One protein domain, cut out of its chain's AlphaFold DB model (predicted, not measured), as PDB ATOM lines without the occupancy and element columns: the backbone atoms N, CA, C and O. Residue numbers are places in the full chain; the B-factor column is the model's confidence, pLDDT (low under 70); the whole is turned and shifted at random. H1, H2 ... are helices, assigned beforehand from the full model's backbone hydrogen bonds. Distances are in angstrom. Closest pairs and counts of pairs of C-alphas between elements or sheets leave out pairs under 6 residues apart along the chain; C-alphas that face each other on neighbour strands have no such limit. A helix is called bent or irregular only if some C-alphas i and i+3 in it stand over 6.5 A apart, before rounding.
ATOM      1  N   CYS A  26     -50.769  17.092 -27.020       91.19
ATOM      2  CA  CYS A  26     -51.022  16.266 -25.840       91.19
ATOM      3  C   CYS A  26     -49.779  15.496 -25.382       91.19
ATOM      4  O   CYS A  26     -49.573  15.317 -24.184       91.19
ATOM      5  N   LYS A  27     -48.915  15.080 -26.317       93.50
ATOM      6  CA  LYS A  27     -47.637  14.436 -25.992       93.50
ATOM      7  C   LYS A  27     -46.688  15.412 -25.308       93.50
ATOM      8  O   LYS A  27     -46.039  15.020 -24.345       93.50
ATOM      9  N   ALA A  28     -46.634  16.662 -25.774       92.56
ATOM     10  CA  ALA A  28     -45.847  17.713 -25.132       92.56
ATOM     11  C   ALA A  28     -46.371  18.012 -23.720       92.56
ATOM     12  O   ALA A  28     -45.627  17.842 -22.764       92.56
ATOM     13  N   VAL A  29     -47.668  18.306 -23.577       93.88
ATOM     14  CA  VAL A  29     -48.300  18.600 -22.278       93.88
ATOM     15  C   VAL A  29     -48.093  17.460 -21.274       93.88
ATOM     16  O   VAL A  29     -47.640  17.697 -20.159       93.88
ATOM     17  N   ALA A  30     -48.370  16.209 -21.660       94.81
ATOM     18  CA  ALA A  30     -48.188  15.064 -20.767       94.81
ATOM     19  C   ALA A  30     -46.716  14.867 -20.364       94.81
ATOM     20  O   ALA A  30     -46.429  14.519 -19.218       94.81
ATOM     21  N   ASN A  31     -45.778  15.090 -21.290       94.94
ATOM     22  CA  ASN A  31     -44.354  15.014 -20.984       94.94
ATOM     23  C   ASN A  31     -43.909  16.141 -20.054       94.94
ATOM     24  O   ASN A  31     -43.188  15.852 -19.108       94.94
ATOM     25  N   ASP A  32     -44.344  17.377 -20.281       94.44
ATOM     26  CA  ASP A  32     -43.969  18.520 -19.448       94.44
ATOM     27  C   ASP A  32     -44.445  18.324 -18.004       94.44
ATOM     28  O   ASP A  32     -43.658  18.487 -17.071       94.44
ATOM     29  N   ILE A  33     -45.685  17.856 -17.818       93.31
ATOM     30  CA  ILE A  33     -46.238  17.522 -16.496       93.31
ATOM     31  C   ILE A  33     -45.383  16.459 -15.799       93.31
ATOM     32  O   ILE A  33     -44.942  16.656 -14.665       93.31
ATOM     33  N   VAL A  34     -45.139  15.323 -16.462       94.69
ATOM     34  CA  VAL A  34     -44.458  14.182 -15.834       94.69
ATOM     35  C   VAL A  34     -42.977  14.463 -15.604       94.69
ATOM     36  O   VAL A  34     -42.461  14.155 -14.532       94.69
ATOM     37  N   ILE A  35     -42.284  15.046 -16.583       93.25
ATOM     38  CA  ILE A  35     -40.854  15.345 -16.485       93.25
ATOM     39  C   ILE A  35     -40.620  16.442 -15.447       93.25
ATOM     40  O   ILE A  35     -39.712  16.286 -14.633       93.25
ATOM     41  N   GLY A  36     -41.435  17.504 -15.440       92.00
ATOM     42  CA  GLY A  36     -41.355  18.568 -14.437       92.00
ATOM     43  C   GLY A  36     -41.532  18.013 -13.027       92.00
ATOM     44  O   GLY A  36     -40.607  18.064 -12.223       92.00
ATOM     45  N   THR A  37     -42.657  17.332 -12.787       91.75
ATOM     46  CA  THR A  37     -42.962  16.714 -11.484       91.75
ATOM     47  C   THR A  37     -41.877  15.725 -11.049       91.75
ATOM     48  O   THR A  37     -41.467  15.711  -9.891       91.75
ATOM     49  N   THR A  38     -41.374  14.893 -11.968       93.19
ATOM     50  CA  THR A  38     -40.320  13.920 -11.645       93.19
ATOM     51  C   THR A  38     -39.026  14.616 -11.241       93.19
ATOM     52  O   THR A  38     -38.407  14.205 -10.265       93.19
ATOM     53  N   ARG A  39     -38.608  15.665 -11.957       92.00
ATOM     54  CA  ARG A  39     -37.379  16.405 -11.633       92.00
ATOM     55  C   ARG A  39     -37.455  17.064 -10.264       92.00
ATOM     56  O   ARG A  39     -36.519  16.894  -9.486       92.00
ATOM     57  N   ASP A  40     -38.565  17.728  -9.963       91.19
ATOM     58  CA  ASP A  40     -38.765  18.407  -8.680       91.19
ATOM     59  C   ASP A  40     -38.700  17.408  -7.514       91.19
ATOM     60  O   ASP A  40     -37.965  17.606  -6.545       91.19
ATOM     61  N   ILE A  41     -39.383  16.265  -7.649       91.81
ATOM     62  CA  ILE A  41     -39.368  15.209  -6.631       91.81
ATOM     63  C   ILE A  41     -37.977  14.594  -6.481       91.81
ATOM     64  O   ILE A  41     -37.517  14.367  -5.363       91.81
ATOM     65  N   LEU A  42     -37.288  14.292  -7.584       90.69
ATOM     66  CA  LEU A  42     -35.956  13.690  -7.509       90.69
ATOM     67  C   LEU A  42     -34.934  14.636  -6.888       90.69
ATOM     68  O   LEU A  42     -34.063  14.171  -6.152       90.69
ATOM     69  N   GLN A  43     -35.050  15.939  -7.144       91.31
ATOM     70  CA  GLN A  43     -34.232  16.937  -6.472       91.31
ATOM     71  C   GLN A  43     -34.457  16.882  -4.957       91.31
ATOM     72  O   GLN A  43     -33.484  16.746  -4.215       91.31
ATOM     73  N   GLN A  44     -35.714  16.880  -4.503       89.44
ATOM     74  CA  GLN A  44     -36.037  16.773  -3.079       89.44
ATOM     75  C   GLN A  44     -35.506  15.467  -2.458       89.44
ATOM     76  O   GLN A  44     -34.853  15.489  -1.417       89.44
ATOM     77  N   VAL A  45     -35.705  14.325  -3.124       87.88
ATOM     78  CA  VAL A  45     -35.210  13.013  -2.666       87.88
ATOM     79  C   VAL A  45     -33.685  13.005  -2.512       87.88
ATOM     80  O   VAL A  45     -33.144  12.391  -1.590       87.88
ATOM     81  N   VAL A  46     -32.972  13.685  -3.409       90.69
ATOM     82  CA  VAL A  46     -31.513  13.828  -3.356       90.69
ATOM     83  C   VAL A  46     -31.066  14.798  -2.260       90.69
ATOM     84  O   VAL A  46     -30.021  14.574  -1.649       90.69
ATOM     85  N   GLU A  47     -31.813  15.869  -2.006       91.19
ATOM     86  CA  GLU A  47     -31.539  16.804  -0.909       91.19
ATOM     87  C   GLU A  47     -31.706  16.124   0.456       91.19
ATOM     88  O   GLU A  47     -30.836  16.253   1.319       91.19
ATOM     89  N   GLU A  48     -32.762  15.326   0.619       87.94
ATOM     90  CA  GLU A  48     -33.043  14.561   1.837       87.94
ATOM     91  C   GLU A  48     -32.098  13.364   2.016       87.94
ATOM     92  O   GLU A  48     -31.778  12.973   3.141       87.94
ATOM     93  N   ASN A  49     -31.605  12.784   0.917       87.12
ATOM     94  CA  ASN A  49     -30.629  11.701   0.945       87.12
ATOM     95  C   ASN A  49     -29.493  11.909  -0.077       87.12
ATOM     96  O   ASN A  49     -29.485  11.292  -1.152       87.12
ATOM     97  N   PRO A  50     -28.457  12.692   0.283       90.75
ATOM     98  CA  PRO A  50     -27.365  13.042  -0.628       90.75
ATOM     99  C   PRO A  50     -26.562  11.856  -1.173       90.75
ATOM    100  O   PRO A  50     -25.913  11.988  -2.210       90.75
ATOM    101  N   SER A  51     -26.613  10.686  -0.522       89.12
ATOM    102  CA  SER A  51     -25.943   9.469  -1.013       89.12
ATOM    103  C   SER A  51     -26.476   9.009  -2.377       89.12
ATOM    104  O   SER A  51     -25.757   8.373  -3.155       89.12
ATOM    105  N   LEU A  52     -27.713   9.394  -2.711       88.31
ATOM    106  CA  LEU A  52     -28.366   9.063  -3.971       88.31
ATOM    107  C   LEU A  52     -27.795   9.831  -5.170       88.31
ATOM    108  O   LEU A  52     -27.995   9.383  -6.295       88.31
ATOM    109  N   LYS A  53     -27.009  10.904  -4.958       89.81
ATOM    110  CA  LYS A  53     -26.298  11.626  -6.038       89.81
ATOM    111  C   LYS A  53     -25.340  10.745  -6.839       89.81
ATOM    112  O   LYS A  53     -24.960  11.111  -7.944       89.81
ATOM    113  N   SER A  54     -24.911   9.625  -6.264       91.81
ATOM    114  CA  SER A  54     -24.008   8.678  -6.921       91.81
ATOM    115  C   SER A  54     -24.703   7.775  -7.947       91.81
ATOM    116  O   SER A  54     -24.022   7.122  -8.737       91.81
ATOM    117  N   LEU A  55     -26.039   7.718  -7.942       89.69
ATOM    118  CA  LEU A  55     -26.817   6.910  -8.878       89.69
ATOM    119  C   LEU A  55     -26.959   7.611 -10.232       89.69
ATOM    120  O   LEU A  55     -27.034   8.836 -10.310       89.69
ATOM    121  N   SER A  56     -27.062   6.820 -11.303       87.94
ATOM    122  CA  SER A  56     -27.505   7.339 -12.598       87.94
ATOM    123  C   SER A  56     -28.951   7.844 -12.498       87.94
ATOM    124  O   SER A  56     -29.722   7.345 -11.679       87.94
ATOM    125  N   GLU A  57     -29.355   8.796 -13.346       82.31
ATOM    126  CA  GLU A  57     -30.741   9.301 -13.369       82.31
ATOM    127  C   GLU A  57     -31.753   8.158 -13.560       82.31
ATOM    128  O   GLU A  57     -32.751   8.083 -12.853       82.31
ATOM    129  N   SER A  58     -31.446   7.201 -14.440       84.12
ATOM    130  CA  SER A  58     -32.280   6.016 -14.676       84.12
ATOM    131  C   SER A  58     -32.437   5.148 -13.421       84.12
ATOM    132  O   SER A  58     -33.555   4.784 -13.048       84.12
ATOM    133  N   ASP A  59     -31.336   4.847 -12.724       89.19
ATOM    134  CA  ASP A  59     -31.377   4.034 -11.502       89.19
ATOM    135  C   ASP A  59     -32.064   4.775 -10.356       89.19
ATOM    136  O   ASP A  59     -32.810   4.171  -9.579       89.19
ATOM    137  N   LEU A  60     -31.849   6.088 -10.271       89.69
ATOM    138  CA  LEU A  60     -32.501   6.953  -9.305       89.69
ATOM    139  C   LEU A  60     -34.018   6.956  -9.516       89.69
ATOM    140  O   LEU A  60     -34.753   6.700  -8.563       89.69
ATOM    141  N   VAL A  61     -34.491   7.154 -10.753       90.56
ATOM    142  CA  VAL A  61     -35.925   7.138 -11.077       90.56
ATOM    143  C   VAL A  61     -36.535   5.768 -10.787       90.56
ATOM    144  O   VAL A  61     -37.619   5.683 -10.215       90.56
ATOM    145  N   LYS A  62     -35.844   4.672 -11.124       90.12
ATOM    146  CA  LYS A  62     -36.317   3.315 -10.812       90.12
ATOM    147  C   LYS A  62     -36.426   3.078  -9.310       90.12
ATOM    148  O   LYS A  62     -37.424   2.519  -8.849       90.12
ATOM    149  N   LYS A  63     -35.405   3.475  -8.549       91.50
ATOM    150  CA  LYS A  63     -35.364   3.301  -7.095       91.50
ATOM    151  C   LYS A  63     -36.434   4.148  -6.409       91.50
ATOM    152  O   LYS A  63     -37.199   3.610  -5.613       91.50
ATOM    153  N   ALA A  64     -36.518   5.432  -6.752       92.19
ATOM    154  CA  ALA A  64     -37.532   6.343  -6.233       92.19
ATOM    155  C   ALA A  64     -38.938   5.882  -6.631       92.19
ATOM    156  O   ALA A  64     -39.793   5.729  -5.767       92.19
ATOM    157  N   GLY A  65     -39.157   5.553  -7.905       93.75
ATOM    158  CA  GLY A  65     -40.442   5.084  -8.410       93.75
ATOM    159  C   GLY A  65     -40.957   3.866  -7.646       93.75
ATOM    160  O   GLY A  65     -42.076   3.891  -7.147       93.75
ATOM    161  N   LYS A  66     -40.117   2.835  -7.459       93.00
ATOM    162  CA  LYS A  66     -40.463   1.647  -6.653       93.00
ATOM    163  C   LYS A  66     -40.774   1.993  -5.194       93.00
ATOM    164  O   LYS A  66     -41.672   1.386  -4.622       93.00
ATOM    165  N   GLN A  67     -40.064   2.955  -4.606       92.06
ATOM    166  CA  GLN A  67     -40.336   3.419  -3.247       92.06
ATOM    167  C   GLN A  67     -41.685   4.146  -3.154       92.06
ATOM    168  O   GLN A  67     -42.454   3.891  -2.237       92.06
ATOM    169  N   PHE A  68     -42.014   5.004  -4.119       94.38
ATOM    170  CA  PHE A  68     -43.299   5.708  -4.147       94.38
ATOM    171  C   PHE A  68     -44.494   4.759  -4.284       94.38
ATOM    172  O   PHE A  68     -45.550   5.023  -3.716       94.38
ATOM    173  N   LEU A  69     -44.328   3.616  -4.957       92.38
ATOM    174  CA  LEU A  69     -45.378   2.595  -5.041       92.38
ATOM    175  C   LEU A  69     -45.763   1.977  -3.688       92.38
ATOM    176  O   LEU A  69     -46.853   1.422  -3.574       92.38
ATOM    177  N   THR A  70     -44.887   2.034  -2.681       90.44
ATOM    178  CA  THR A  70     -45.167   1.497  -1.339       90.44
ATOM    179  C   THR A  70     -45.727   2.549  -0.384       90.44
ATOM    180  O   THR A  70     -46.053   2.220   0.756       90.44
ATOM    181  N   ALA A  71     -45.863   3.801  -0.833       91.50
ATOM    182  CA  ALA A  71     -46.430   4.873  -0.030       91.50
ATOM    183  C   ALA A  71     -47.894   4.584   0.326       91.50
ATOM    184  O   ALA A  71     -48.652   4.041  -0.478       91.50
ATOM    185  N   GLU A  72     -48.311   4.994   1.523       91.56
ATOM    186  CA  GLU A  72     -49.702   4.860   1.972       91.56
ATOM    187  C   GLU A  72     -50.642   5.778   1.178       91.56
ATOM    188  O   GLU A  72     -51.770   5.401   0.856       91.56
ATOM    189  N   ARG A  73     -50.166   6.976   0.820       93.25
ATOM    190  CA  ARG A  73     -50.984   7.984   0.149       93.25
ATOM    191  C   ARG A  73     -51.069   7.751  -1.371       93.25
ATOM    192  O   ARG A  73     -50.025   7.628  -2.018       93.25
ATOM    193  N   PRO A  74     -52.277   7.757  -1.973       93.94
ATOM    194  CA  PRO A  74     -52.463   7.554  -3.416       93.94
ATOM    195  C   PRO A  74     -51.782   8.589  -4.323       93.94
ATOM    196  O   PRO A  74     -51.342   8.247  -5.421       93.94
ATOM    197  N   ASP A  75     -51.662   9.839  -3.878       93.25
ATOM    198  CA  ASP A  75     -50.967  10.900  -4.616       93.25
ATOM    199  C   ASP A  75     -49.466  10.628  -4.734       93.25
ATOM    200  O   ASP A  75     -48.893  10.734  -5.817       93.25
ATOM    201  N   PHE A  76     -48.844  10.137  -3.665       93.81
ATOM    202  CA  PHE A  76     -47.457   9.684  -3.701       93.81
ATOM    203  C   PHE A  76     -47.275   8.453  -4.593       93.81
ATOM    204  O   PHE A  76     -46.325   8.400  -5.378       93.81
ATOM    205  N   GLN A  77     -48.212   7.502  -4.564       95.25
ATOM    206  CA  GLN A  77     -48.192   6.367  -5.496       95.25
ATOM    207  C   GLN A  77     -48.262   6.821  -6.963       95.25
ATOM    208  O   GLN A  77     -47.589   6.235  -7.814       95.25
ATOM    209  N   ALA A  78     -49.014   7.889  -7.264       96.06
ATOM    210  CA  ALA A  78     -49.122   8.451  -8.611       96.06
ATOM    211  C   ALA A  78     -47.763   8.877  -9.179       96.06
ATOM    212  O   ALA A  78     -47.455   8.572 -10.333       96.06
ATOM    213  N   HIS A  79     -46.914   9.501  -8.361       95.50
ATOM    214  CA  HIS A  79     -45.548   9.845  -8.757       95.50
ATOM    215  C   HIS A  79     -44.711   8.599  -9.068       95.50
ATOM    216  O   HIS A  79     -43.971   8.581 -10.053       95.50
ATOM    217  N   GLY A  80     -44.895   7.520  -8.302       96.06
ATOM    218  CA  GLY A  80     -44.288   6.222  -8.593       96.06
ATOM    219  C   GLY A  80     -44.700   5.671  -9.960       96.06
ATOM    220  O   GLY A  80     -43.842   5.264 -10.747       96.06
ATOM    221  N   TYR A  81     -45.995   5.722 -10.290       96.81
ATOM    222  CA  TYR A  81     -46.491   5.321 -11.611       96.81
ATOM    223  C   TYR A  81     -45.884   6.178 -12.732       96.81
ATOM    224  O   TYR A  81     -45.421   5.627 -13.731       96.81
ATOM    225  N   MET A  82     -45.839   7.503 -12.561       96.56
ATOM    226  CA  MET A  82     -45.276   8.438 -13.545       96.56
ATOM    227  C   MET A  82     -43.807   8.120 -13.843       96.56
ATOM    228  O   MET A  82     -43.434   7.922 -15.002       96.56
ATOM    229  N   MET A  83     -42.995   7.996 -12.791       95.88
ATOM    230  CA  MET A  83     -41.573   7.668 -12.873       95.88
ATOM    231  C   MET A  83     -41.330   6.348 -13.615       95.88
ATOM    232  O   MET A  83     -40.503   6.264 -14.527       95.88
ATOM    233  N   LEU A  84     -42.079   5.304 -13.260       95.19
ATOM    234  CA  LEU A  84     -41.881   3.977 -13.834       95.19
ATOM    235  C   LEU A  84     -42.356   3.891 -15.289       95.19
ATOM    236  O   LEU A  84     -41.661   3.298 -16.115       95.19
ATOM    237  N   LEU A  85     -43.490   4.507 -15.631       94.75
ATOM    238  CA  LEU A  85     -44.001   4.498 -17.004       94.75
ATOM    239  C   LEU A  85     -43.124   5.308 -17.969       94.75
ATOM    240  O   LEU A  85     -42.971   4.901 -19.122       94.75
ATOM    241  N   TRP A  86     -42.542   6.430 -17.526       93.88
ATOM    242  CA  TRP A  86     -41.747   7.294 -18.408       93.88
ATOM    243  C   TRP A  86     -40.291   6.863 -18.548       93.88
ATOM    244  O   TRP A  86     -39.742   6.968 -19.644       93.88
ATOM    245  N   PHE A  87     -39.661   6.391 -17.470       91.81
ATOM    246  CA  PHE A  87     -38.199   6.292 -17.421       91.81
ATOM    247  C   PHE A  87     -37.677   4.871 -17.196       91.81
ATOM    248  O   PHE A  87     -36.546   4.570 -17.569       91.81
ATOM    249  N   ALA A  88     -38.479   3.959 -16.636       89.69
ATOM    250  CA  ALA A  88     -38.003   2.619 -16.277       89.69
ATOM    251  C   ALA A  88     -38.129   1.570 -17.403       89.69
ATOM    252  O   ALA A  88     -37.847   0.389 -17.181       89.69
ATOM    253  N   GLY A  89     -38.512   1.981 -18.616       89.94
ATOM    254  CA  GLY A  89     -38.606   1.095 -19.779       89.94
ATOM    255  C   GLY A  89     -39.668  -0.000 -19.616       89.94
ATOM    256  O   GLY A  89     -40.709   0.215 -18.999       89.94
ATOM    257  N   GLU A  90     -39.423  -1.179 -20.193       91.56
ATOM    258  CA  GLU A  90     -40.389  -2.292 -20.162       91.56
ATOM    259  C   GLU A  90     -40.633  -2.835 -18.749       91.56
ATOM    260  O   GLU A  90     -41.766  -3.151 -18.390       91.56
ATOM    261  N   GLU A  91     -39.581  -2.879 -17.930       89.69
ATOM    262  CA  GLU A  91     -39.664  -3.266 -16.520       89.69
ATOM    263  C   GLU A  91     -40.676  -2.384 -15.772       89.69
ATOM    264  O   GLU A  91     -41.578  -2.894 -15.109       89.69
ATOM    265  N   GLY A  92     -40.574  -1.059 -15.929       91.00
ATOM    266  CA  GLY A  92     -41.501  -0.106 -15.319       91.00
ATOM    267  C   GLY A  92     -42.938  -0.275 -15.795       91.00
ATOM    268  O   GLY A  92     -43.860  -0.300 -14.981       91.00
ATOM    269  N   ARG A  93     -43.134  -0.450 -17.108       92.44
ATOM    270  CA  ARG A  93     -44.465  -0.678 -17.690       92.44
ATOM    271  C   ARG A  93     -45.121  -1.947 -17.165       92.44
ATOM    272  O   ARG A  93     -46.306  -1.921 -16.838       92.44
ATOM    273  N   THR A  94     -44.355  -3.029 -17.041       93.31
ATOM    274  CA  THR A  94     -44.853  -4.298 -16.499       93.31
ATOM    275  C   THR A  94     -45.242  -4.142 -15.031       93.31
ATOM    276  O   THR A  94     -46.359  -4.492 -14.658       93.31
ATOM    277  N   LEU A  95     -44.384  -3.515 -14.220       91.44
ATOM    278  CA  LEU A  95     -44.677  -3.256 -12.807       91.44
ATOM    279  C   LEU A  95     -45.983  -2.474 -12.620       91.44
ATOM    280  O   LEU A  95     -46.828  -2.872 -11.824       91.44
ATOM    281  N   VAL A  96     -46.177  -1.387 -13.369       93.69
ATOM    282  CA  VAL A  96     -47.390  -0.559 -13.258       93.69
ATOM    283  C   VAL A  96     -48.627  -1.301 -13.772       93.69
ATOM    284  O   VAL A  96     -49.700  -1.210 -13.172       93.69
ATOM    285  N   LYS A  97     -48.509  -2.093 -14.841       92.50
ATOM    286  CA  LYS A  97     -49.613  -2.925 -15.343       92.50
ATOM    287  C   LYS A  97     -50.096  -3.936 -14.294       92.50
ATOM    288  O   LYS A  97     -51.301  -4.099 -14.122       92.50
ATOM    289  N   ASP A  98     -49.176  -4.556 -13.561       93.38
ATOM    290  CA  ASP A  98     -49.489  -5.586 -12.560       93.38
ATOM    291  C   ASP A  98     -50.103  -5.032 -11.264       93.38
ATOM    292  O   ASP A  98     -50.592  -5.802 -10.429       93.38
ATOM    293  N   ILE A  99     -50.066  -3.710 -11.069       90.56
ATOM    294  CA  ILE A  99     -50.645  -3.036  -9.901       90.56
ATOM    295  C   ILE A  99     -52.140  -2.792 -10.079       90.56
ATOM    296  O   ILE A  99     -52.883  -2.993  -9.125       90.56
ATOM    297  N   GLY A 100     -52.590  -2.415 -11.282       87.56
ATOM    298  CA  GLY A 100     -53.988  -2.051 -11.551       87.56
ATOM    299  C   GLY A 100     -55.018  -3.034 -10.960       87.56
ATOM    300  O   GLY A 100     -55.890  -2.600 -10.207       87.56
ATOM    301  N   PRO A 101     -54.888  -4.357 -11.188       90.44
ATOM    302  CA  PRO A 101     -55.801  -5.364 -10.632       90.44
ATOM    303  C   PRO A 101     -55.783  -5.508  -9.100       90.44
ATOM    304  O   PRO A 101     -56.667  -6.149  -8.540       90.44
ATOM    305  N   LYS A 102     -54.770  -4.963  -8.416       92.81
ATOM    306  CA  LYS A 102     -54.561  -5.082  -6.963       92.81
ATOM    307  C   LYS A 102     -55.052  -3.851  -6.190       92.81
ATOM    308  O   LYS A 102     -55.010  -3.859  -4.963       92.81
ATOM    309  N   LEU A 103     -55.497  -2.800  -6.883       93.56
ATOM    310  CA  LEU A 103     -55.941  -1.550  -6.263       93.56
ATOM    311  C   LEU A 103     -57.323  -1.708  -5.626       93.56
ATOM    312  O   LEU A 103     -58.332  -1.913  -6.309       93.56
ATOM    313  N   THR A 104     -57.382  -1.568  -4.306       92.56
ATOM    314  CA  THR A 104     -58.592  -1.852  -3.526       92.56
ATOM    315  C   THR A 104     -59.476  -0.622  -3.343       92.56
ATOM    316  O   THR A 104     -60.700  -0.754  -3.319       92.56
ATOM    317  N   THR A 105     -58.902   0.582  -3.315       94.38
ATOM    318  CA  THR A 105     -59.652   1.827  -3.069       94.38
ATOM    319  C   THR A 105     -59.951   2.612  -4.348       94.38
ATOM    320  O   THR A 105     -59.247   2.507  -5.353       94.38
ATOM    321  N   GLU A 106     -61.012   3.423  -4.313       95.00
ATOM    322  CA  GLU A 106     -61.363   4.317  -5.425       95.00
ATOM    323  C   GLU A 106     -60.305   5.390  -5.665       95.00
ATOM    324  O   GLU A 106     -59.985   5.672  -6.812       95.00
ATOM    325  N   GLU A 107     -59.716   5.946  -4.605       95.44
ATOM    326  CA  GLU A 107     -58.674   6.969  -4.725       95.44
ATOM    327  C   GLU A 107     -57.415   6.417  -5.390       95.44
ATOM    328  O   GLU A 107     -56.884   7.048  -6.303       95.44
ATOM    329  N   GLN A 108     -56.971   5.214  -5.015       95.81
ATOM    330  CA  GLN A 108     -55.844   4.560  -5.683       95.81
ATOM    331  C   GLN A 108     -56.127   4.321  -7.163       95.81
ATOM    332  O   GLN A 108     -55.291   4.638  -8.010       95.81
ATOM    333  N   ARG A 109     -57.317   3.793  -7.487       96.56
ATOM    334  CA  ARG A 109     -57.732   3.608  -8.883       96.56
ATOM    335  C   ARG A 109     -57.761   4.940  -9.622       96.56
ATOM    336  O   ARG A 109     -57.301   4.987 -10.757       96.56
ATOM    337  N   ALA A 110     -58.228   6.011  -8.986       97.19
ATOM    338  CA  ALA A 110     -58.322   7.311  -9.630       97.19
ATOM    339  C   ALA A 110     -56.948   7.862 -10.034       97.19
ATOM    340  O   ALA A 110     -56.719   8.236 -11.184       97.19
ATOM    341  N   HIS A 111     -55.994   7.818  -9.105       97.31
ATOM    342  CA  HIS A 111     -54.613   8.228  -9.344       97.31
ATOM    343  C   HIS A 111     -53.929   7.349 -10.400       97.31
ATOM    344  O   HIS A 111     -53.244   7.853 -11.291       97.31
ATOM    345  N   TYR A 112     -54.164   6.037 -10.345       97.06
ATOM    346  CA  TYR A 112     -53.659   5.094 -11.336       97.06
ATOM    347  C   TYR A 112     -54.187   5.381 -12.745       97.06
ATOM    348  O   TYR A 112     -53.400   5.507 -13.683       97.06
ATOM    349  N   TYR A 113     -55.507   5.513 -12.909       97.50
ATOM    350  CA  TYR A 113     -56.121   5.760 -14.214       97.50
ATOM    351  C   TYR A 113     -55.808   7.150 -14.752       97.50
ATOM    352  O   TYR A 113     -55.674   7.301 -15.964       97.50
ATOM    353  N   PHE A 114     -55.605   8.144 -13.886       97.81
ATOM    354  CA  PHE A 114     -55.100   9.443 -14.312       97.81
ATOM    355  C   PHE A 114     -53.710   9.312 -14.945       97.81
ATOM    356  O   PHE A 114     -53.501   9.751 -16.077       97.81
ATOM    357  N   VAL A 115     -52.775   8.638 -14.269       97.69
ATOM    358  CA  VAL A 115     -51.414   8.442 -14.793       97.69
ATOM    359  C   VAL A 115     -51.409   7.554 -16.042       97.69
ATOM    360  O   VAL A 115     -50.688   7.836 -17.003       97.69
ATOM    361  N   LEU A 116     -52.248   6.517 -16.087       97.06
ATOM    362  CA  LEU A 116     -52.439   5.709 -17.291       97.06
ATOM    363  C   LEU A 116     -52.999   6.552 -18.446       97.06
ATOM    364  O   LEU A 116     -52.556   6.404 -19.583       97.06
ATOM    365  N   GLY A 117     -53.924   7.465 -18.149       97.06
ATOM    366  CA  GLY A 117     -54.470   8.432 -19.092       97.06
ATOM    367  C   GLY A 117     -53.393   9.346 -19.672       97.06
ATOM    368  O   GLY A 117     -53.281   9.448 -20.894       97.06
ATOM    369  N   LEU A 118     -52.525   9.912 -18.825       97.19
ATOM    370  CA  LEU A 118     -51.350  10.676 -19.269       97.19
ATOM    371  C   LEU A 118     -50.437   9.839 -20.171       97.19
ATOM    372  O   LEU A 118     -49.893  10.342 -21.154       97.19
ATOM    373  N   HIS A 119     -50.238   8.557 -19.852       96.19
ATOM    374  CA  HIS A 119     -49.393   7.693 -20.676       96.19
ATOM    375  C   HIS A 119     -50.036   7.405 -22.036       96.19
ATOM    376  O   HIS A 119     -49.345   7.348 -23.054       96.19
ATOM    377  N   GLN A 120     -51.349   7.227 -22.081       95.75
ATOM    378  CA  GLN A 120     -52.050   6.891 -23.312       95.75
ATOM    379  C   GLN A 120     -52.279   8.109 -24.209       95.75
ATOM    380  O   GLN A 120     -52.132   7.980 -25.420       95.75
ATOM    381  N   ILE A 121     -52.534   9.299 -23.650       94.50
ATOM    382  CA  ILE A 121     -52.807  10.520 -24.433       94.50
ATOM    383  C   ILE A 121     -51.608  10.970 -25.294       94.50
ATOM    384  O   ILE A 121     -51.770  11.706 -26.263       94.50
ATOM    385  N   ARG A 122     -50.398  10.498 -24.966       93.06
ATOM    386  CA  ARG A 122     -49.165  10.714 -25.746       93.06
ATOM    387  C   ARG A 122     -48.896   9.654 -26.820       93.06
ATOM    388  O   ARG A 122     -47.835   9.704 -27.446       93.06
ATOM    389  N   ALA A 123     -49.769   8.658 -26.972       91.75
ATOM    390  CA  ALA A 123     -49.625   7.623 -27.988       91.75
ATOM    391  C   ALA A 123     -49.836   8.210 -29.387       91.75
ATOM    392  O   ALA A 123     -50.685   9.074 -29.577       91.75
ATOM    393  N   ASP A 124     -49.103   7.699 -30.377       90.25
ATOM    394  CA  ASP A 124     -49.243   8.159 -31.765       90.25
ATOM    395  C   ASP A 124     -50.516   7.584 -32.440       90.25
ATOM    396  O   ASP A 124     -50.937   8.053 -33.491       90.25
ATOM    397  N   GLY A 125     -51.150   6.567 -31.837       91.62
ATOM    398  CA  GLY A 125     -52.403   5.981 -32.318       91.62
ATOM    399  C   GLY A 125     -53.636   6.688 -31.753       91.62
ATOM    400  O   GLY A 125     -53.840   6.678 -30.537       91.62
ATOM    401  N   ALA A 126     -54.492   7.216 -32.634       90.38
ATOM    402  CA  ALA A 126     -55.674   8.008 -32.277       90.38
ATOM    403  C   ALA A 126     -56.607   7.317 -31.265       90.38
ATOM    404  O   ALA A 126     -57.017   7.935 -30.287       90.38
ATOM    405  N   THR A 127     -56.892   6.019 -31.438       94.12
ATOM    406  CA  THR A 127     -57.752   5.265 -30.507       94.12
ATOM    407  C   THR A 127     -57.158   5.203 -29.101       94.12
ATOM    408  O   THR A 127     -57.855   5.459 -28.127       94.12
ATOM    409  N   THR A 128     -55.863   4.901 -28.979       95.12
ATOM    410  CA  THR A 128     -55.185   4.852 -27.676       95.12
ATOM    411  C   THR A 128     -55.141   6.235 -27.037       95.12
ATOM    412  O   THR A 128     -55.412   6.371 -25.848       95.12
ATOM    413  N   ALA A 129     -54.849   7.268 -27.829       94.88
ATOM    414  CA  ALA A 129     -54.799   8.640 -27.346       94.88
ATOM    415  C   ALA A 129     -56.175   9.131 -26.856       94.88
ATOM    416  O   ALA A 129     -56.263   9.759 -25.798       94.88
ATOM    417  N   ALA A 130     -57.251   8.777 -27.566       94.44
ATOM    418  CA  ALA A 130     -58.627   9.059 -27.164       94.44
ATOM    419  C   ALA A 130     -59.005   8.344 -25.858       94.44
ATOM    420  O   ALA A 130     -59.484   9.002 -24.937       94.44
ATOM    421  N   THR A 131     -58.694   7.050 -25.723       96.69
ATOM    422  CA  THR A 131     -58.893   6.310 -24.463       96.69
ATOM    423  C   THR A 131     -58.158   6.978 -23.301       96.69
ATOM    424  O   THR A 131     -58.716   7.133 -22.215       96.69
ATOM    425  N   GLY A 132     -56.926   7.442 -23.534       97.00
ATOM    426  CA  GLY A 132     -56.163   8.181 -22.531       97.00
ATOM    427  C   GLY A 132     -56.857   9.464 -22.077       97.00
ATOM    428  O   GLY A 132     -56.951   9.729 -20.878       97.00
ATOM    429  N   ARG A 133     -57.402  10.237 -23.025       96.25
ATOM    430  CA  ARG A 133     -58.195  11.434 -22.723       96.25
ATOM    431  C   ARG A 133     -59.474  11.102 -21.956       96.25
ATOM    432  O   ARG A 133     -59.832  11.846 -21.044       96.25
ATOM    433  N   ASP A 134     -60.149  10.011 -22.291       98.00
ATOM    434  CA  ASP A 134     -61.376   9.609 -21.605       98.00
ATOM    435  C   ASP A 134     -61.112   9.187 -20.159       98.00
ATOM    436  O   ASP A 134     -61.881   9.564 -19.275       98.00
ATOM    437  N   TYR A 135     -59.991   8.513 -19.878       97.69
ATOM    438  CA  TYR A 135     -59.562   8.296 -18.495       97.69
ATOM    439  C   TYR A 135     -59.336   9.619 -17.762       97.69
ATOM    440  O   TYR A 135     -59.882   9.805 -16.680       97.69
ATOM    441  N   ILE A 136     -58.600  10.565 -18.354       97.50
ATOM    442  CA  ILE A 136     -58.343  11.878 -17.735       97.50
ATOM    443  C   ILE A 136     -59.659  12.605 -17.411       97.50
ATOM    444  O   ILE A 136     -59.805  13.121 -16.304       97.50
ATOM    445  N   ARG A 137     -60.640  12.599 -18.327       97.50
ATOM    446  CA  ARG A 137     -61.975  13.184 -18.095       97.50
ATOM    447  C   ARG A 137     -62.703  12.519 -16.932       97.50
ATOM    448  O   ARG A 137     -63.125  13.208 -16.013       97.50
ATOM    449  N   GLN A 138     -62.784  11.189 -16.932       97.44
ATOM    450  CA  GLN A 138     -63.434  10.446 -15.850       97.44
ATOM    451  C   GLN A 138     -62.776  10.733 -14.495       97.44
ATOM    452  O   GLN A 138     -63.458  10.819 -13.476       97.44
ATOM    453  N   MET A 139     -61.449  10.893 -14.467       97.38
ATOM    454  CA  MET A 139     -60.733  11.186 -13.227       97.38
ATOM    455  C   MET A 139     -60.965  12.619 -12.742       97.38
ATOM    456  O   MET A 139     -61.139  12.796 -11.535       97.38
ATOM    457  N   ARG A 140     -61.056  13.609 -13.643       96.62
ATOM    458  CA  ARG A 140     -61.516  14.968 -13.302       96.62
ATOM    459  C   ARG A 140     -62.900  14.913 -12.650       96.62
ATOM    460  O   ARG A 140     -63.072  15.428 -11.549       96.62
ATOM    461  N   ASP A 141     -63.846  14.231 -13.290       95.94
ATOM    462  CA  ASP A 141     -65.241  14.159 -12.836       95.94
ATOM    463  C   ASP A 141     -65.393  13.416 -11.498       95.94
ATOM    464  O   ASP A 141     -66.304  13.699 -10.723       95.94
ATOM    465  N   SER A 142     -64.476  12.492 -11.190       95.00
ATOM    466  CA  SER A 142     -64.461  11.791  -9.901       95.00
ATOM    467  C   SER A 142     -64.133  12.700  -8.709       95.00
ATOM    468  O   SER A 142     -64.486  12.372  -7.575       95.00
ATOM    469  N   GLY A 143     -63.403  13.801  -8.934       94.31
ATOM    470  CA  GLY A 143     -62.894  14.683  -7.878       94.31
ATOM    471  C   GLY A 143     -61.878  14.033  -6.925       94.31
ATOM    472  O   GLY A 143     -61.590  14.590  -5.869       94.31
ATOM    473  N   LYS A 144     -61.353  12.842  -7.252       94.38
ATOM    474  CA  LYS A 144     -60.475  12.057  -6.365       94.38
ATOM    475  C   LYS A 144     -58.980  12.301  -6.566       94.38
ATOM    476  O   LYS A 144     -58.194  11.872  -5.731       94.38
ATOM    477  N   VAL A 145     -58.576  12.949  -7.659       94.56
ATOM    478  CA  VAL A 145     -57.166  13.255  -7.948       94.56
ATOM    479  C   VAL A 145     -56.837  14.636  -7.388       94.56
ATOM    480  O   VAL A 145     -57.302  15.642  -7.913       94.56
ATOM    481  N   SER A 146     -56.058  14.685  -6.307       83.00
ATOM    482  CA  SER A 146     -55.901  15.885  -5.468       83.00
ATOM    483  C   SER A 146     -54.742  16.809  -5.852       83.00
ATOM    484  O   SER A 146     -54.696  17.947  -5.392       83.00
ATOM    485  N   PHE A 147     -53.802  16.344  -6.674       85.88
ATOM    486  CA  PHE A 147     -52.570  17.076  -6.999       85.88
ATOM    487  C   PHE A 147     -52.613  17.783  -8.368       85.88
ATOM    488  O   PHE A 147     -51.613  18.344  -8.810       85.88
ATOM    489  N   VAL A 148     -53.761  17.753  -9.052       89.69
ATOM    490  CA  VAL A 148     -53.946  18.318 -10.397       89.69
ATOM    491  C   VAL A 148     -54.868  19.533 -10.319       89.69
ATOM    492  O   VAL A 148     -56.022  19.412  -9.913       89.69
ATOM    493  N   GLY A 149     -54.355  20.702 -10.712       89.38
ATOM    494  CA  GLY A 149     -55.119  21.953 -10.753       89.38
ATOM    495  C   GLY A 149     -55.958  22.127 -12.024       89.38
ATOM    496  O   GLY A 149     -55.728  21.454 -13.030       89.38
ATOM    497  N   ASP A 150     -56.894  23.080 -11.989       91.56
ATOM    498  CA  ASP A 150     -57.844  23.365 -13.078       91.56
ATOM    499  C   ASP A 150     -57.166  23.636 -14.426       91.56
ATOM    500  O   ASP A 150     -57.556  23.053 -15.438       91.56
ATOM    501  N   ASP A 151     -56.086  24.421 -14.436       93.69
ATOM    502  CA  ASP A 151     -55.333  24.719 -15.659       93.69
ATOM    503  C   ASP A 151     -54.783  23.447 -16.320       93.69
ATOM    504  O   ASP A 151     -54.807  23.302 -17.544       93.69
ATOM    505  N   MET A 152     -54.323  22.481 -15.516       93.12
ATOM    506  CA  MET A 152     -53.801  21.215 -16.030       93.12
ATOM    507  C   MET A 152     -54.921  20.360 -16.631       93.12
ATOM    508  O   MET A 152     -54.727  19.750 -17.687       93.12
ATOM    509  N   TRP A 153     -56.107  20.353 -16.014       94.88
ATOM    510  CA  TRP A 153     -57.282  19.692 -16.582       94.88
ATOM    511  C   TRP A 153     -57.666  20.291 -17.935       94.88
ATOM    512  O   TRP A 153     -57.852  19.544 -18.897       94.88
ATOM    513  N   THR A 154     -57.721  21.621 -18.036       94.38
ATOM    514  CA  THR A 154     -58.012  22.326 -19.290       94.38
ATOM    515  C   THR A 154     -56.981  21.999 -20.366       94.38
ATOM    516  O   THR A 154     -57.359  21.623 -21.479       94.38
ATOM    517  N   LEU A 155     -55.685  22.032 -20.039       93.31
ATOM    518  CA  LEU A 155     -54.625  21.705 -20.995       93.31
ATOM    519  C   LEU A 155     -54.772  20.288 -21.568       93.31
ATOM    520  O   LEU A 155     -54.649  20.097 -22.780       93.31
ATOM    521  N   LEU A 156     -55.062  19.300 -20.719       93.44
ATOM    522  CA  LEU A 156     -55.150  17.888 -21.107       93.44
ATOM    523  C   LEU A 156     -56.454  17.524 -21.835       93.44
ATOM    524  O   LEU A 156     -56.457  16.651 -22.709       93.44
ATOM    525  N   ILE A 157     -57.572  18.149 -21.461       93.94
ATOM    526  CA  ILE A 157     -58.908  17.765 -21.941       93.94
ATOM    527  C   ILE A 157     -59.358  18.630 -23.119       93.94
ATOM    528  O   ILE A 157     -59.988  18.112 -24.047       93.94
ATOM    529  N   GLU A 158     -59.063  19.927 -23.067       91.69
ATOM    530  CA  GLU A 158     -59.693  20.949 -23.906       91.69
ATOM    531  C   GLU A 158     -58.694  21.594 -24.873       91.69
ATOM    532  O   GLU A 158     -59.035  21.826 -26.029       91.69
ATOM    533  N   THR A 159     -57.461  21.866 -24.431       91.06
ATOM    534  CA  THR A 159     -56.477  22.611 -25.239       91.06
ATOM    535  C   THR A 159     -55.654  21.723 -26.164       91.06
ATOM    536  O   THR A 159     -55.418  22.084 -27.316       91.06
ATOM    537  N   CYS A 160     -55.155  20.588 -25.671       89.19
ATOM    538  CA  CYS A 160     -54.265  19.762 -26.472       89.19
ATOM    539  C   CYS A 160     -55.022  19.002 -27.580       89.19
ATOM    540  O   CYS A 160     -56.214  18.704 -27.472       89.19
TER     541      CYS A 160
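AT A GLANCE: This is residues 26 to 160 of the 163 residues of an uncharacterized protein of Candidatus Filomicrobium marinum (UniProt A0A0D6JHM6). Four helices, H3, H4, H6 and H7, stand side by side in a row, and the long helix H1 crosses over one side of H3, H4 and H6 like a beam. H5 packs on H4 from the other side of the row, H8 lies beside the first residues of H1 and packs on H7, and the short H2 sits at the far end of H1. The printed part has 135 residues with eight named helices, H1 to H8 in order, and no named strand; its class is all helix. The whole is compact, with a radius of gyration of the C-alphas of 14.4 A and spans of 42 by 32 by 28 A.

IN THESE COORDINATES: H1 runs over residues 26 to 48, from C-alpha 26 at (-51.022, 16.266, -25.840) to C-alpha 48 at (-33.043, 14.561, 1.837), and is 33.0 A long. H2 is residues 50 to 54; it is neither bent nor irregular, but only just: C-alphas 51 and 54 are 6.3 A apart. H3 is residues 57 to 68, 16.0 A long. H4 is residues 74 to 87, 20.0 A long, beginning at C-alpha 74 at (-52.463, 7.554, -3.416). H5 is residues 89 to 102, 21.4 A long, and is only just irregular, with C-alphas 98 and 101 6.6 A apart. H6 is residues 106 to 121, 21.7 A long, and H7 is residues 126 to 142, 24.3 A long. H8 is residues 150 to 159, ending at C-alpha 159 at (-56.477, 22.611, -25.239); it is neither bent nor irregular, but only just, with C-alphas 156 and 159 6.4 A apart.

HOW THE PARTS SIT: H1 and H4 are the hub, touching four other helices each. With residues 26 to 30 alone H1 touches H8, closest at the C-alphas of Cys 26 and Leu 156, 6.5 A apart, and H6, closest at those of Ala 30 and Leu 118, 5.6 A apart. With residues 34 to 38 alone it touches H4, only just about perpendicular at 71 degrees; the closest C-alphas, of Val 34 and Met 82, are 6.2 A apart. With residues 42 to 45 alone it touches H3, about perpendicular at 83 degrees; the closest C-alphas, of Leu 42 and Val 61, are 7.5 A apart. H2 is close to H1 but not clearly touching, with the closest C-alphas, of Val 46 and Leu 52, 5.7 A apart. H3 and H4 form a helical hairpin at a shallow tilt of 27 degrees, with the C-alphas of Gly 65 and Gly 80 closest at 4.0 A. H4, H5 and H6 make an up-and-down bundle, each running against the one before it. H4 and H5 are a hairpin, closest at the C-alphas of Leu 84 and Gly 92, 4.4 A apart. H4 touches H6 at a shallow tilt of 25 degrees, the same way, with the C-alphas of Pro 74 and Gln 108 closest at 5.1 A. H6 and H7 form a hairpin at a shallow tilt of 30 degrees, with the C-alphas of Gly 117 and Gly 132 closest at 3.8 A. H7 and H8 are a hairpin at 31 degrees, closest at the C-alphas of Arg 133 and Ile 157, 6.4 A apart. H1 is apart from H5 and H7. Every O i to N i+4 pair is within hydrogen-bond range in H1, H3, H4, H6 and H7, against 7 of 10 in H5, 5 of 6 in H8 and 0 of 1 in H2, where 2 of 2 O i to N i+3 pairs are within range.

THE WHOLE: The two C-alphas farthest apart, of Ser 51 and Thr 127, are 43.6 A from each other, while the first and last printed C-alphas, of Cys 26 and Cys 160, are 4.8 A apart. The printed part has no cut. The links are tight but for the short one from H7 to H8, and no link is long. The mean pLDDT of the printed part is 93.0, and no printed residue is under 70.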